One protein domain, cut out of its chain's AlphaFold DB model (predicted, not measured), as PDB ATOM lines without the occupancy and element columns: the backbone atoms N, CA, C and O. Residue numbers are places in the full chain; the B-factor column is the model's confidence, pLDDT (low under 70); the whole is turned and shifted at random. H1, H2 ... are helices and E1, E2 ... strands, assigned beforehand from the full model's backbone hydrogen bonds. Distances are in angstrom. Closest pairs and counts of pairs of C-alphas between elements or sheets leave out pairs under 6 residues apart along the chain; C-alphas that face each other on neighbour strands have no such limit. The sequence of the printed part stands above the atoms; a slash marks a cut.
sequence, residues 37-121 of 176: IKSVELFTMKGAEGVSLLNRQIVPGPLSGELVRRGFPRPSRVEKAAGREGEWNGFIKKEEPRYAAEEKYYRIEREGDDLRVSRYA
ATOM      1  N   ILE A  37       0.625 -44.699  15.130       84.44
ATOM      2  CA  ILE A  37       1.832 -44.153  14.486       84.44
ATOM      3  C   ILE A  37       3.048 -45.081  14.596       84.44
ATOM      4  O   ILE A  37       4.127 -44.740  14.097       84.44
ATOM      5  N   LYS A  38       2.895 -46.256  15.224       88.19
ATOM      6  CA  LYS A  38       3.975 -47.242  15.312       88.19
ATOM      7  C   LYS A  38       4.371 -47.722  13.924       88.19
ATOM      8  O   LYS A  38       3.547 -47.931  13.034       88.19
ATOM      9  N   SER A  39       5.671 -47.925  13.758       90.44
ATOM     10  CA  SER A  39       6.222 -48.465  12.527       90.44
ATOM     11  C   SER A  39       5.787 -49.917  12.307       90.44
ATOM     12  O   SER A  39       5.491 -50.658  13.247       90.44
ATOM     13  N   VAL A  40       5.769 -50.324  11.046       91.81
ATOM     14  CA  VAL A  40       5.499 -51.701  10.624       91.81
ATOM     15  C   VAL A  40       6.808 -52.339  10.200       91.81
ATOM     16  O   VAL A  40       7.538 -51.759   9.394       91.81
ATOM     17  N   GLU A  41       7.118 -53.500  10.768       93.38
ATOM     18  CA  GLU A  41       8.357 -54.217  10.484       93.38
ATOM     19  C   GLU A  41       8.442 -54.609   9.006       93.38
ATOM     20  O   GLU A  41       7.465 -55.057   8.411       93.38
ATOM     21  N   LEU A  42       9.618 -54.415   8.409       93.50
ATOM     22  CA  LEU A  42       9.908 -54.837   7.042       93.50
ATOM     23  C   LEU A  42      10.785 -56.088   7.025       93.50
ATOM     24  O   LEU A  42      10.483 -57.044   6.311       93.50
ATOM     25  N   PHE A  43      11.914 -56.043   7.737       93.38
ATOM     26  CA  PHE A  43      12.874 -57.141   7.851       93.38
ATOM     27  C   PHE A  43      13.950 -56.845   8.896       93.38
ATOM     28  O   PHE A  43      14.189 -55.694   9.263       93.38
ATOM     29  N   THR A  44      14.675 -57.895   9.269       93.00
ATOM     30  CA  THR A  44      15.873 -57.820  10.106       93.00
ATOM     31  C   THR A  44      17.111 -58.155   9.278       93.00
ATOM     32  O   THR A  44      17.137 -59.147   8.545       93.00
ATOM     33  N   MET A  45      18.139 -57.315   9.372       88.62
ATOM     34  CA  MET A  45      19.450 -57.542   8.766       88.62
ATOM     35  C   MET A  45      20.436 -58.039   9.811       88.62
ATOM     36  O   MET A  45      20.569 -57.427  10.868       88.62
ATOM     37  N   LYS A  46      21.182 -59.089   9.472       85.56
ATOM     38  CA  LYS A  46      22.269 -59.580  10.317       85.56
ATOM     39  C   LYS A  46      23.539 -58.763  10.112       85.56
ATOM     40  O   LYS A  46      23.949 -58.565   8.967       85.56
ATOM     41  N   GLY A  47      24.181 -58.367  11.208       70.44
ATOM     42  CA  GLY A  47      25.527 -57.798  11.205       70.44
ATOM     43  C   GLY A  47      25.605 -56.313  11.571       70.44
ATOM     44  O   GLY A  47      24.999 -55.443  10.942       70.44
ATOM     45  N   ALA A  48      26.468 -56.019  12.545       63.25
ATOM     46  CA  ALA A  48      26.680 -54.689  13.108       63.25
ATOM     47  C   ALA A  48      27.490 -53.726  12.212       63.25
ATOM     48  O   ALA A  48      27.660 -52.558  12.575       63.25
ATOM     49  N   GLU A  49      27.984 -54.161  11.044       67.94
ATOM     50  CA  GLU A  49      28.839 -53.336  10.168       67.94
ATOM     51  C   GLU A  49      28.162 -52.012   9.758       67.94
ATOM     52  O   GLU A  49      28.825 -50.979   9.627       67.94
ATOM     53  N   GLY A  50      26.828 -51.996   9.662       75.06
ATOM     54  CA  GLY A  50      26.048 -50.793   9.365       75.06
ATOM     55  C   GLY A  50      25.940 -49.788  10.518       75.06
ATOM     56  O   GLY A  50      25.784 -48.596  10.263       75.06
ATOM     57  N   VAL A  51      26.069 -50.220  11.779       83.19
ATOM     58  CA  VAL A  51      25.834 -49.370  12.967       83.19
ATOM     59  C   VAL A  51      26.834 -48.217  13.038       83.19
ATOM     60  O   VAL A  51      26.471 -47.085  13.355       83.19
ATOM     61  N   SER A  52      28.098 -48.479  12.702       85.50
ATOM     62  CA  SER A  52      29.152 -47.457  12.701       85.50
ATOM     63  C   SER A  52      28.877 -46.331  11.693       85.50
ATOM     64  O   SER A  52      29.119 -45.160  11.992       85.50
ATOM     65  N   LEU A  53      28.316 -46.672  10.528       87.69
ATOM     66  CA  LEU A  53      27.916 -45.726   9.488       87.69
ATOM     67  C   LEU A  53      26.650 -44.965   9.888       87.69
ATOM     68  O   LEU A  53      26.616 -43.742   9.757       87.69
ATOM     69  N   LEU A  54      25.658 -45.655  10.457       88.88
ATOM     70  CA  LEU A  54      24.430 -45.039  10.970       88.88
ATOM     71  C   LEU A  54      24.733 -44.016  12.076       88.88
ATOM     72  O   LEU A  54      24.175 -42.920  12.081       88.88
ATOM     73  N   ASN A  55      25.686 -44.315  12.965       88.69
ATOM     74  CA  ASN A  55      26.181 -43.371  13.974       88.69
ATOM     75  C   ASN A  55      26.800 -42.106  13.365       88.69
ATOM     76  O   ASN A  55      26.728 -41.038  13.967       88.69
ATOM     77  N   ARG A  56      27.379 -42.215  12.167       89.25
ATOM     78  CA  ARG A  56      27.906 -41.088  11.386       89.25
ATOM     79  C   ARG A  56      26.855 -40.459  10.463       89.25
ATOM     80  O   ARG A  56      27.219 -39.628   9.641       89.25
ATOM     81  N   GLN A  57      25.580 -40.846  10.591       91.69
ATOM     82  CA  GLN A  57      24.465 -40.394   9.747       91.69
ATOM     83  C   GLN A  57      24.629 -40.751   8.258       91.69
ATOM     84  O   GLN A  57      24.088 -40.092   7.372       91.69
ATOM     85  N   ILE A  58      25.367 -41.826   7.971       90.19
ATOM     86  CA  ILE A  58      25.599 -42.337   6.620       90.19
ATOM     87  C   ILE A  58      24.708 -43.558   6.397       90.19
ATOM     88  O   ILE A  58      24.705 -44.490   7.201       90.19
ATOM     89  N   VAL A  59      23.978 -43.575   5.278       90.25
ATOM     90  CA  VAL A  59      23.147 -44.716   4.865       90.25
ATOM     91  C   VAL A  59      24.054 -45.892   4.465       90.25
ATOM     92  O   VAL A  59      24.797 -45.764   3.487       90.25
ATOM     93  N   PRO A  60      23.998 -47.052   5.147       91.38
ATOM     94  CA  PRO A  60      24.787 -48.215   4.757       91.38
ATOM     95  C   PRO A  60      24.392 -48.722   3.362       91.38
ATOM     96  O   PRO A  60      23.210 -48.909   3.063       91.38
ATOM     97  N   GLY A  61      25.386 -48.996   2.512       89.75
ATOM     98  CA  GLY A  61      25.179 -49.556   1.170       89.75
ATOM     99  C   GLY A  61      24.360 -50.857   1.161       89.75
ATOM    100  O   GLY A  61      23.384 -50.924   0.413       89.75
ATOM    101  N   PRO A  62      24.675 -51.848   2.023       90.38
ATOM    102  CA  PRO A  62      23.900 -53.086   2.126       90.38
ATOM    103  C   PRO A  62      22.429 -52.858   2.498       90.38
ATOM    104  O   PRO A  62      21.549 -53.461   1.891       90.38
ATOM    105  N   LEU A  63      22.153 -51.942   3.437       90.06
ATOM    106  CA  LEU A  63      20.786 -51.587   3.838       90.06
ATOM    107  C   LEU A  63      20.009 -50.995   2.661       90.06
ATOM    108  O   LEU A  63      18.898 -51.422   2.355       90.06
ATOM    109  N   SER A  64      20.615 -50.028   1.972       91.75
ATOM    110  CA  SER A  64      20.010 -49.417   0.792       91.75
ATOM    111  C   SER A  64      19.768 -50.431  -0.327       91.75
ATOM    112  O   SER A  64      18.759 -50.321  -1.018       91.75
ATOM    113  N   GLY A  65      20.688 -51.375  -0.539       92.44
ATOM    114  CA  GLY A  65      20.554 -52.413  -1.559       92.44
ATOM    115  C   GLY A  65      19.398 -53.365  -1.262       92.44
ATOM    116  O   GLY A  65      18.589 -53.635  -2.148       92.44
ATOM    117  N   GLU A  66      19.272 -53.817  -0.013       92.19
ATOM    118  CA  GLU A  66      18.194 -54.720   0.404       92.19
ATOM    119  C   GLU A  66      16.818 -54.033   0.373       92.19
ATOM    120  O   GLU A  66      15.844 -54.637  -0.073       92.19
ATOM    121  N   LEU A  67      16.735 -52.749   0.750       93.69
ATOM    122  CA  LEU A  67      15.508 -51.953   0.615       93.69
ATOM    123  C   LEU A  67      15.035 -51.885  -0.842       93.69
ATOM    124  O   LEU A  67      13.892 -52.233  -1.134       93.69
ATOM    125  N   VAL A  68      15.927 -51.505  -1.762       94.31
ATOM    126  CA  VAL A  68      15.601 -51.393  -3.194       94.31
ATOM    127  C   VAL A  68      15.235 -52.753  -3.782       94.31
ATOM    128  O   VAL A  68      14.266 -52.856  -4.532       94.31
ATOM    129  N   ARG A  69      15.949 -53.818  -3.401       95.19
ATOM    130  CA  ARG A  69      15.644 -55.192  -3.823       95.19
ATOM    131  C   ARG A  69      14.231 -55.627  -3.423       95.19
ATOM    132  O   ARG A  69      13.601 -56.383  -4.157       95.19
ATOM    133  N   ARG A  70      13.732 -55.145  -2.284       93.56
ATOM    134  CA  ARG A  70      12.372 -55.395  -1.785       93.56
ATOM    135  C   ARG A  70      11.326 -54.410  -2.322       93.56
ATOM    136  O   ARG A  70      10.170 -54.491  -1.922       93.56
ATOM    137  N   GLY A  71      11.712 -53.501  -3.218       93.31
ATOM    138  CA  GLY A  71      10.816 -52.518  -3.831       93.31
ATOM    139  C   GLY A  71      10.591 -51.255  -3.000       93.31
ATOM    140  O   GLY A  71       9.679 -50.489  -3.300       93.31
ATOM    141  N   PHE A  72      11.400 -51.015  -1.965       93.62
ATOM    142  CA  PHE A  72      11.308 -49.814  -1.140       93.62
ATOM    143  C   PHE A  72      12.235 -48.689  -1.646       93.62
ATOM    144  O   PHE A  72      13.324 -48.962  -2.163       93.62
ATOM    145  N   PRO A  73      11.841 -47.410  -1.493       93.25
ATOM    146  CA  PRO A  73      12.632 -46.267  -1.949       93.25
ATOM    147  C   PRO A  73      13.972 -46.137  -1.214       93.25
ATOM    148  O   PRO A  73      14.087 -46.392  -0.016       93.25
ATOM    149  N   ARG A  74      15.006 -45.672  -1.916       93.00
ATOM    150  CA  ARG A  74      16.327 -45.460  -1.313       93.00
ATOM    151  C   ARG A  74      16.278 -44.343  -0.256       93.00
ATOM    152  O   ARG A  74      15.810 -43.252  -0.583       93.00
ATOM    153  N   PRO A  75      16.811 -44.559   0.963       93.69
ATOM    154  CA  PRO A  75      16.932 -43.484   1.940       93.69
ATOM    155  C   PRO A  75      17.868 -42.381   1.427       93.69
ATOM    156  O   PRO A  75      18.980 -42.674   0.984       93.69
ATOM    157  N   SER A  76      17.436 -41.123   1.493       92.31
ATOM    158  CA  SER A  76      18.252 -39.948   1.165       92.31
ATOM    159  C   SER A  76      19.176 -39.557   2.312       92.31
ATOM    160  O   SER A  76      20.324 -39.176   2.085       92.31
ATOM    161  N   ARG A  77      18.675 -39.676   3.542       92.88
ATOM    162  CA  ARG A  77      19.350 -39.274   4.775       92.88
ATOM    163  C   ARG A  77      18.973 -40.220   5.906       92.88
ATOM    164  O   ARG A  77      17.885 -40.796   5.901       92.88
ATOM    165  N   VAL A  78      19.863 -40.362   6.884       93.12
ATOM    166  CA  VAL A  78      19.581 -41.031   8.156       93.12
ATOM    167  C   VAL A  78      19.927 -40.096   9.308       93.12
ATOM    168  O   VAL A  78      20.908 -39.364   9.246       93.12
ATOM    169  N   GLU A  79      19.126 -40.125  10.364       93.69
ATOM    170  CA  GLU A  79      19.309 -39.315  11.566       93.69
ATOM    171  C   GLU A  79      19.143 -40.174  12.816       93.69
ATOM    172  O   GLU A  79      18.296 -41.061  12.839       93.69
ATOM    173  N   LYS A  80      19.920 -39.920  13.872       91.56
ATOM    174  CA  LYS A  80      19.726 -40.609  15.155       91.56
ATOM    175  C   LYS A  80      18.393 -40.174  15.771       91.56
ATOM    176  O   LYS A  80      18.094 -38.983  15.801       91.56
ATOM    177  N   ALA A  81      17.594 -41.117  16.262       86.44
ATOM    178  CA  ALA A  81      16.343 -40.788  16.931       86.44
ATOM    179  C   ALA A  81      16.620 -40.030  18.242       86.44
ATOM    180  O   ALA A  81      17.505 -40.395  19.022       86.44
ATOM    181  N   ALA A  82      15.873 -38.953  18.485       80.25
ATOM    182  CA  ALA A  82      16.026 -38.153  19.693       80.25
ATOM    183  C   ALA A  82      15.657 -38.986  20.933       80.25
ATOM    184  O   ALA A  82      14.557 -39.527  21.021       80.25
ATOM    185  N   GLY A  83      16.586 -39.094  21.886       75.12
ATOM    186  CA  GLY A  83      16.347 -39.759  23.171       75.12
ATOM    187  C   GLY A  83      16.320 -41.292  23.148       75.12
ATOM    188  O   GLY A  83      16.041 -41.878  24.187       75.12
ATOM    189  N   ARG A  84      16.623 -41.951  22.016       78.31
ATOM    190  CA  ARG A  84      16.669 -43.423  21.912       78.31
ATOM    191  C   ARG A  84      18.030 -43.880  21.386       78.31
ATOM    192  O   ARG A  84      18.438 -43.541  20.275       78.31
ATOM    193  N   GLU A  85      18.785 -44.593  22.218       83.50
ATOM    194  CA  GLU A  85      20.097 -45.107  21.831       83.50
ATOM    195  C   GLU A  85      19.945 -46.352  20.950       83.50
ATOM    196  O   GLU A  85      19.150 -47.232  21.251       83.50
ATOM    197  N   GLY A  86      20.688 -46.416  19.841       87.62
ATOM    198  CA  GLY A  86      20.554 -47.517  18.883       87.62
ATOM    199  C   GLY A  86      19.343 -47.406  17.953       87.62
ATOM    200  O   GLY A  86      19.008 -48.386  17.297       87.62
ATOM    201  N   GLU A  87      18.707 -46.235  17.864       91.88
ATOM    202  CA  GLU A  87      17.621 -45.977  16.920       91.88
ATOM    203  C   GLU A  87      17.965 -44.860  15.932       91.88
ATOM    204  O   GLU A  87      18.532 -43.821  16.288       91.88
ATOM    205  N   TRP A  88      17.562 -45.055  14.678       93.38
ATOM    206  CA  TRP A  88      17.732 -44.098  13.597       93.38
ATOM    207  C   TRP A  88      16.480 -43.990  12.728       93.38
ATOM    208  O   TRP A  88      15.755 -44.955  12.500       93.38
ATOM    209  N   ASN A  89      16.265 -42.798  12.190       94.25
ATOM    210  CA  ASN A  89      15.212 -42.476  11.246       94.25
ATOM    211  C   ASN A  89      15.808 -42.345   9.846       94.25
ATOM    212  O   ASN A  89      16.727 -41.554   9.643       94.25
ATOM    213  N   GLY A  90      15.283 -43.099   8.883       94.06
ATOM    214  CA  GLY A  90      15.609 -42.950   7.467       94.06
ATOM    215  C   GLY A  90      14.576 -42.086   6.753       94.06
ATOM    216  O   GLY A  90      13.370 -42.267   6.938       94.06
ATOM    217  N   PHE A  91      15.054 -41.170   5.921       94.12
ATOM    218  CA  PHE A  91      14.228 -40.230   5.172       94.12
ATOM    219  C   PHE A  91      14.226 -40.569   3.690       94.12
ATOM    220  O   PHE A  91      15.218 -41.079   3.170       94.12
ATOM    221  N   ILE A  92      13.123 -40.275   3.012       93.50
ATOM    222  CA  ILE A  92      13.015 -40.354   1.553       93.50
ATOM    223  C   ILE A  92      12.677 -38.979   1.003       93.50
ATOM    224  O   ILE A  92      12.016 -38.188   1.677       93.50
ATOM    225  N   LYS A  93      13.102 -38.694  -0.227       90.44
ATOM    226  CA  LYS A  93      12.691 -37.467  -0.908       90.44
ATOM    227  C   LYS A  93      11.244 -37.587  -1.370       90.44
ATOM    228  O   LYS A  93      10.886 -38.591  -1.984       90.44
ATOM    229  N   LYS A  94      10.444 -36.556  -1.112       85.31
ATOM    230  CA  LYS A  94       9.113 -36.403  -1.703       85.31
ATOM    231  C   LYS A  94       9.209 -35.567  -2.975       85.31
ATOM    232  O   LYS A  94       9.937 -34.581  -3.026       85.31
ATOM    233  N   GLU A  95       8.429 -35.941  -3.982       78.62
ATOM    234  CA  GLU A  95       8.313 -35.205  -5.251       78.62
ATOM    235  C   GLU A  95       7.192 -34.143  -5.216       78.62
ATOM    236  O   GLU A  95       6.847 -33.545  -6.232       78.62
ATOM    237  N   GLU A  96       6.607 -33.887  -4.042       77.94
ATOM    238  CA  GLU A  96       5.480 -32.967  -3.884       77.94
ATOM    239  C   GLU A  96       5.952 -31.520  -3.643       77.94
ATOM    240  O   GLU A  96       6.582 -31.243  -2.622       77.94
ATOM    241  N   PRO A  97       5.588 -30.550  -4.505       71.38
ATOM    242  CA  PRO A  97       6.131 -29.187  -4.452       71.38
ATOM    243  C   PRO A  97       5.648 -28.353  -3.257       71.38
ATOM    244  O   PRO A  97       6.191 -27.284  -2.993       71.38
ATOM    245  N   ARG A  98       4.594 -28.797  -2.561       78.62
ATOM    246  CA  ARG A  98       3.909 -28.024  -1.509       78.62
ATOM    247  C   ARG A  98       4.231 -28.492  -0.088       78.62
ATOM    248  O   ARG A  98       3.765 -27.869   0.862       78.62
ATOM    249  N   TYR A  99       5.002 -29.567   0.049       75.88
ATOM    250  CA  TYR A  99       5.333 -30.197   1.324       75.88
ATOM    251  C   TYR A  99       6.848 -30.261   1.528       75.88
ATOM    252  O   TYR A  99       7.627 -29.868   0.661       75.88
ATOM    253  N   ALA A 100       7.265 -30.725   2.707       78.81
ATOM    254  CA  ALA A 100       8.674 -30.942   2.998       78.81
ATOM    255  C   ALA A 100       9.310 -31.841   1.926       78.81
ATOM    256  O   ALA A 100       8.742 -32.862   1.539       78.81
ATOM    257  N   ALA A 101      10.506 -31.458   1.479       83.50
ATOM    258  CA  ALA A 101      11.246 -32.189   0.453       83.50
ATOM    259  C   ALA A 101      11.666 -33.596   0.910       83.50
ATOM    260  O   ALA A 101      11.998 -34.433   0.075       83.50
ATOM    261  N   GLU A 102      11.658 -33.858   2.220       87.50
ATOM    262  CA  GLU A 102      11.953 -35.158   2.807       87.50
ATOM    263  C   GLU A 102      10.866 -35.586   3.794       87.50
ATOM    264  O   GLU A 102      10.319 -34.771   4.538       87.50
ATOM    265  N   GLU A 103      10.597 -36.887   3.830       89.12
ATOM    266  CA  GLU A 103       9.666 -37.525   4.756       89.12
ATOM    267  C   GLU A 103      10.370 -38.619   5.551       89.12
ATOM    268  O   GLU A 103      11.142 -39.409   5.004       89.12
ATOM    269  N   LYS A 104      10.083 -38.675   6.855       90.75
ATOM    270  CA  LYS A 104      10.525 -39.759   7.729       90.75
ATOM    271  C   LYS A 104       9.782 -41.036   7.341       90.75
ATOM    272  O   LYS A 104       8.583 -41.136   7.580       90.75
ATOM    273  N   TYR A 105      10.501 -42.011   6.800       92.38
ATOM    274  CA  TYR A 105       9.896 -43.199   6.201       92.38
ATOM    275  C   TYR A 105      10.372 -44.504   6.829       92.38
ATOM    276  O   TYR A 105       9.593 -45.443   6.932       92.38
ATOM    277  N   TYR A 106      11.616 -44.575   7.305       94.31
ATOM    278  CA  TYR A 106      12.162 -45.777   7.938       94.31
ATOM    279  C   TYR A 106      12.458 -45.552   9.413       94.31
ATOM    280  O   TYR A 106      12.982 -44.502   9.784       94.31
ATOM    281  N   ARG A 107      12.198 -46.572  10.228       93.44
ATOM    282  CA  ARG A 107      12.760 -46.735  11.568       93.44
ATOM    283  C   ARG A 107      13.781 -47.858  11.509       93.44
ATOM    284  O   ARG A 107      13.463 -48.947  11.040       93.44
ATOM    285  N   ILE A 108      14.993 -47.586  11.956       93.44
ATOM    286  CA  ILE A 108      16.085 -48.550  12.020       93.44
ATOM    287  C   ILE A 108      16.450 -48.672  13.490       93.44
ATOM    288  O   ILE A 108      16.812 -47.679  14.114       93.44
ATOM    289  N   GLU A 109      16.339 -49.867  14.041       92.62
ATOM    290  CA  GLU A 109      16.564 -50.143  15.454       92.62
ATOM    291  C   GLU A 109      17.622 -51.235  15.584       92.62
ATOM    292  O   GLU A 109      17.603 -52.231  14.859       92.62
ATOM    293  N   ARG A 110      18.578 -51.033  16.486       91.12
ATOM    294  CA  ARG A 110      19.585 -52.037  16.808       91.12
ATOM    295  C   ARG A 110      18.998 -53.054  17.777       91.12
ATOM    296  O   ARG A 110      18.645 -52.708  18.898       91.12
ATOM    297  N   GLU A 111      19.007 -54.315  17.375       87.19
ATOM    298  CA  GLU A 111      18.588 -55.448  18.192       87.19
ATOM    299  C   GLU A 111      19.783 -56.391  18.383       87.19
ATOM    300  O   GLU A 111      20.051 -57.277  17.575       87.19
ATOM    301  N   GLY A 112      20.571 -56.150  19.434       85.00
ATOM    302  CA  GLY A 112      21.834 -56.864  19.649       85.00
ATOM    303  C   GLY A 112      22.858 -56.567  18.546       85.00
ATOM    304  O   GLY A 112      23.339 -55.433  18.430       85.00
ATOM    305  N   ASP A 113      23.190 -57.585  17.752       84.56
ATOM    306  CA  ASP A 113      24.085 -57.484  16.587       84.56
ATOM    307  C   ASP A 113      23.337 -57.287  15.260       84.56
ATOM    308  O   ASP A 113      23.965 -57.070  14.216       84.56
ATOM    309  N   ASP A 114      22.007 -57.321  15.306       89.44
ATOM    310  CA  ASP A 114      21.137 -57.202  14.149       89.44
ATOM    311  C   ASP A 114      20.528 -55.792  14.055       89.44
ATOM    312  O   ASP A 114      20.488 -55.010  15.013       89.44
ATOM    313  N   LEU A 115      20.059 -55.449  12.859       90.94
ATOM    314  CA  LEU A 115      19.338 -54.214  12.572       90.94
ATOM    315  C   LEU A 115      17.917 -54.551  12.140       90.94
ATOM    316  O   LEU A 115      17.703 -55.103  11.059       90.94
ATOM    317  N   ARG A 116      16.943 -54.171  12.960       93.62
ATOM    318  CA  ARG A 116      15.528 -54.242  12.619       93.62
ATOM    319  C   ARG A 116      15.145 -53.009  11.815       93.62
ATOM    320  O   ARG A 116      15.351 -51.874  12.247       93.62
ATOM    321  N   VAL A 117      14.571 -53.225  10.639       94.06
ATOM    322  CA  VAL A 117      14.143 -52.161   9.731       94.06
ATOM    323  C   VAL A 117      12.630 -52.196   9.629       94.06
ATOM    324  O   VAL A 117      12.033 -53.213   9.284       94.06
ATOM    325  N   SER A 118      12.001 -51.066   9.921       94.31
ATOM    326  CA  SER A 118      10.555 -50.869   9.857       94.31
ATOM    327  C   SER A 118      10.227 -49.630   9.027       94.31
ATOM    328  O   SER A 118      11.074 -48.755   8.851       94.31
ATOM    329  N   ARG A 119       8.989 -49.516   8.540       93.50
ATOM    330  CA  ARG A 119       8.481 -48.307   7.877       93.50
ATOM    331  C   ARG A 119       7.507 -47.534   8.751       93.50
ATOM    332  O   ARG A 119       6.637 -48.124   9.389       93.50
ATOM    333  N   TYR A 120       7.620 -46.215   8.733       89.94
ATOM    334  CA  TYR A 120       6.589 -45.305   9.207       89.94
ATOM    335  C   TYR A 120       5.571 -45.111   8.088       89.94
ATOM    336  O   TYR A 120       5.848 -44.456   7.090       89.94
ATOM    337  N   ALA A 121       4.395 -45.711   8.238       87.88
ATOM    338  CA  ALA A 121       3.264 -45.470   7.354       87.88
ATOM    339  C   ALA A 121       1.982 -45.839   8.102       87.88
ATOM    340  O   ALA A 121       1.671 -47.021   8.250       87.88
TER     341      ALA A 121
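This is residues 37 to 121 of the 176 residues of an uncharacterized protein of Syntrophaceae bacterium (UniProt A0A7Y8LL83). One strongly twisted sheet of five strands forms a wall, with two short helices, H1 and H2, over one face and the other face bare; residues 95 to 100, between E3 and E4, stick out. The printed part has 85 residues, in the order E1 H1 H2 E2 E3 E4 E5, of mixed class. The antiparallel sheet runs E1, E5, E4, E3, E2. The whole is compact, with a radius of gyration of the C-alphas of 12.3 A and spans of 40 by 31 by 24 A.

E1, residues 40 to 46, begins at C-alpha 40 (5.499, -51.701, 10.624) and is 18.5 A long. H1 is residues 49 to 55, 11.0 A; H2 is residues 61 to 69, 12.1 A. E2 is residues 77 to 80, 10.5 A; E3 residues 87 to 93, 20.4 A. E4, residues 102 to 111, is 26.3 A. E5, residues 114 to 119, is 16.7 A and ends at C-alpha 119 (8.481, -48.307, 7.877).

E1 and E5 are antiparallel at 156 degrees, with N 42 and O 117 2.8 A apart. E2 to E5 form a meander, each strand the antiparallel neighbour of the one before; within hydrogen-bond range are N 79 and O 89, 2.9 A, N 90 and O 106, 2.8 A, and N 116 and O 109, 2.8 A. H1 and H2 are on the same face, at heights over the sheet of 8.5 A and 10.4 A. The closest C-alphas of H1 and E2, Leu 54 and Val 78, are 6.9 A apart. H1 and H2 are close but not clearly touching: their closest C-alphas, Gly 50 and Leu 63, are 7.7 A apart. Every O i to N i+4 pair is within range in H2, 2 of 3 in H1.

The farthest C-alphas, Arg 98 and Asp 113, are 40.0 A apart. The printed part has no cut and no long link. Mean pLDDT of the printed part is 88.3; residues 48 to 49 are under 70.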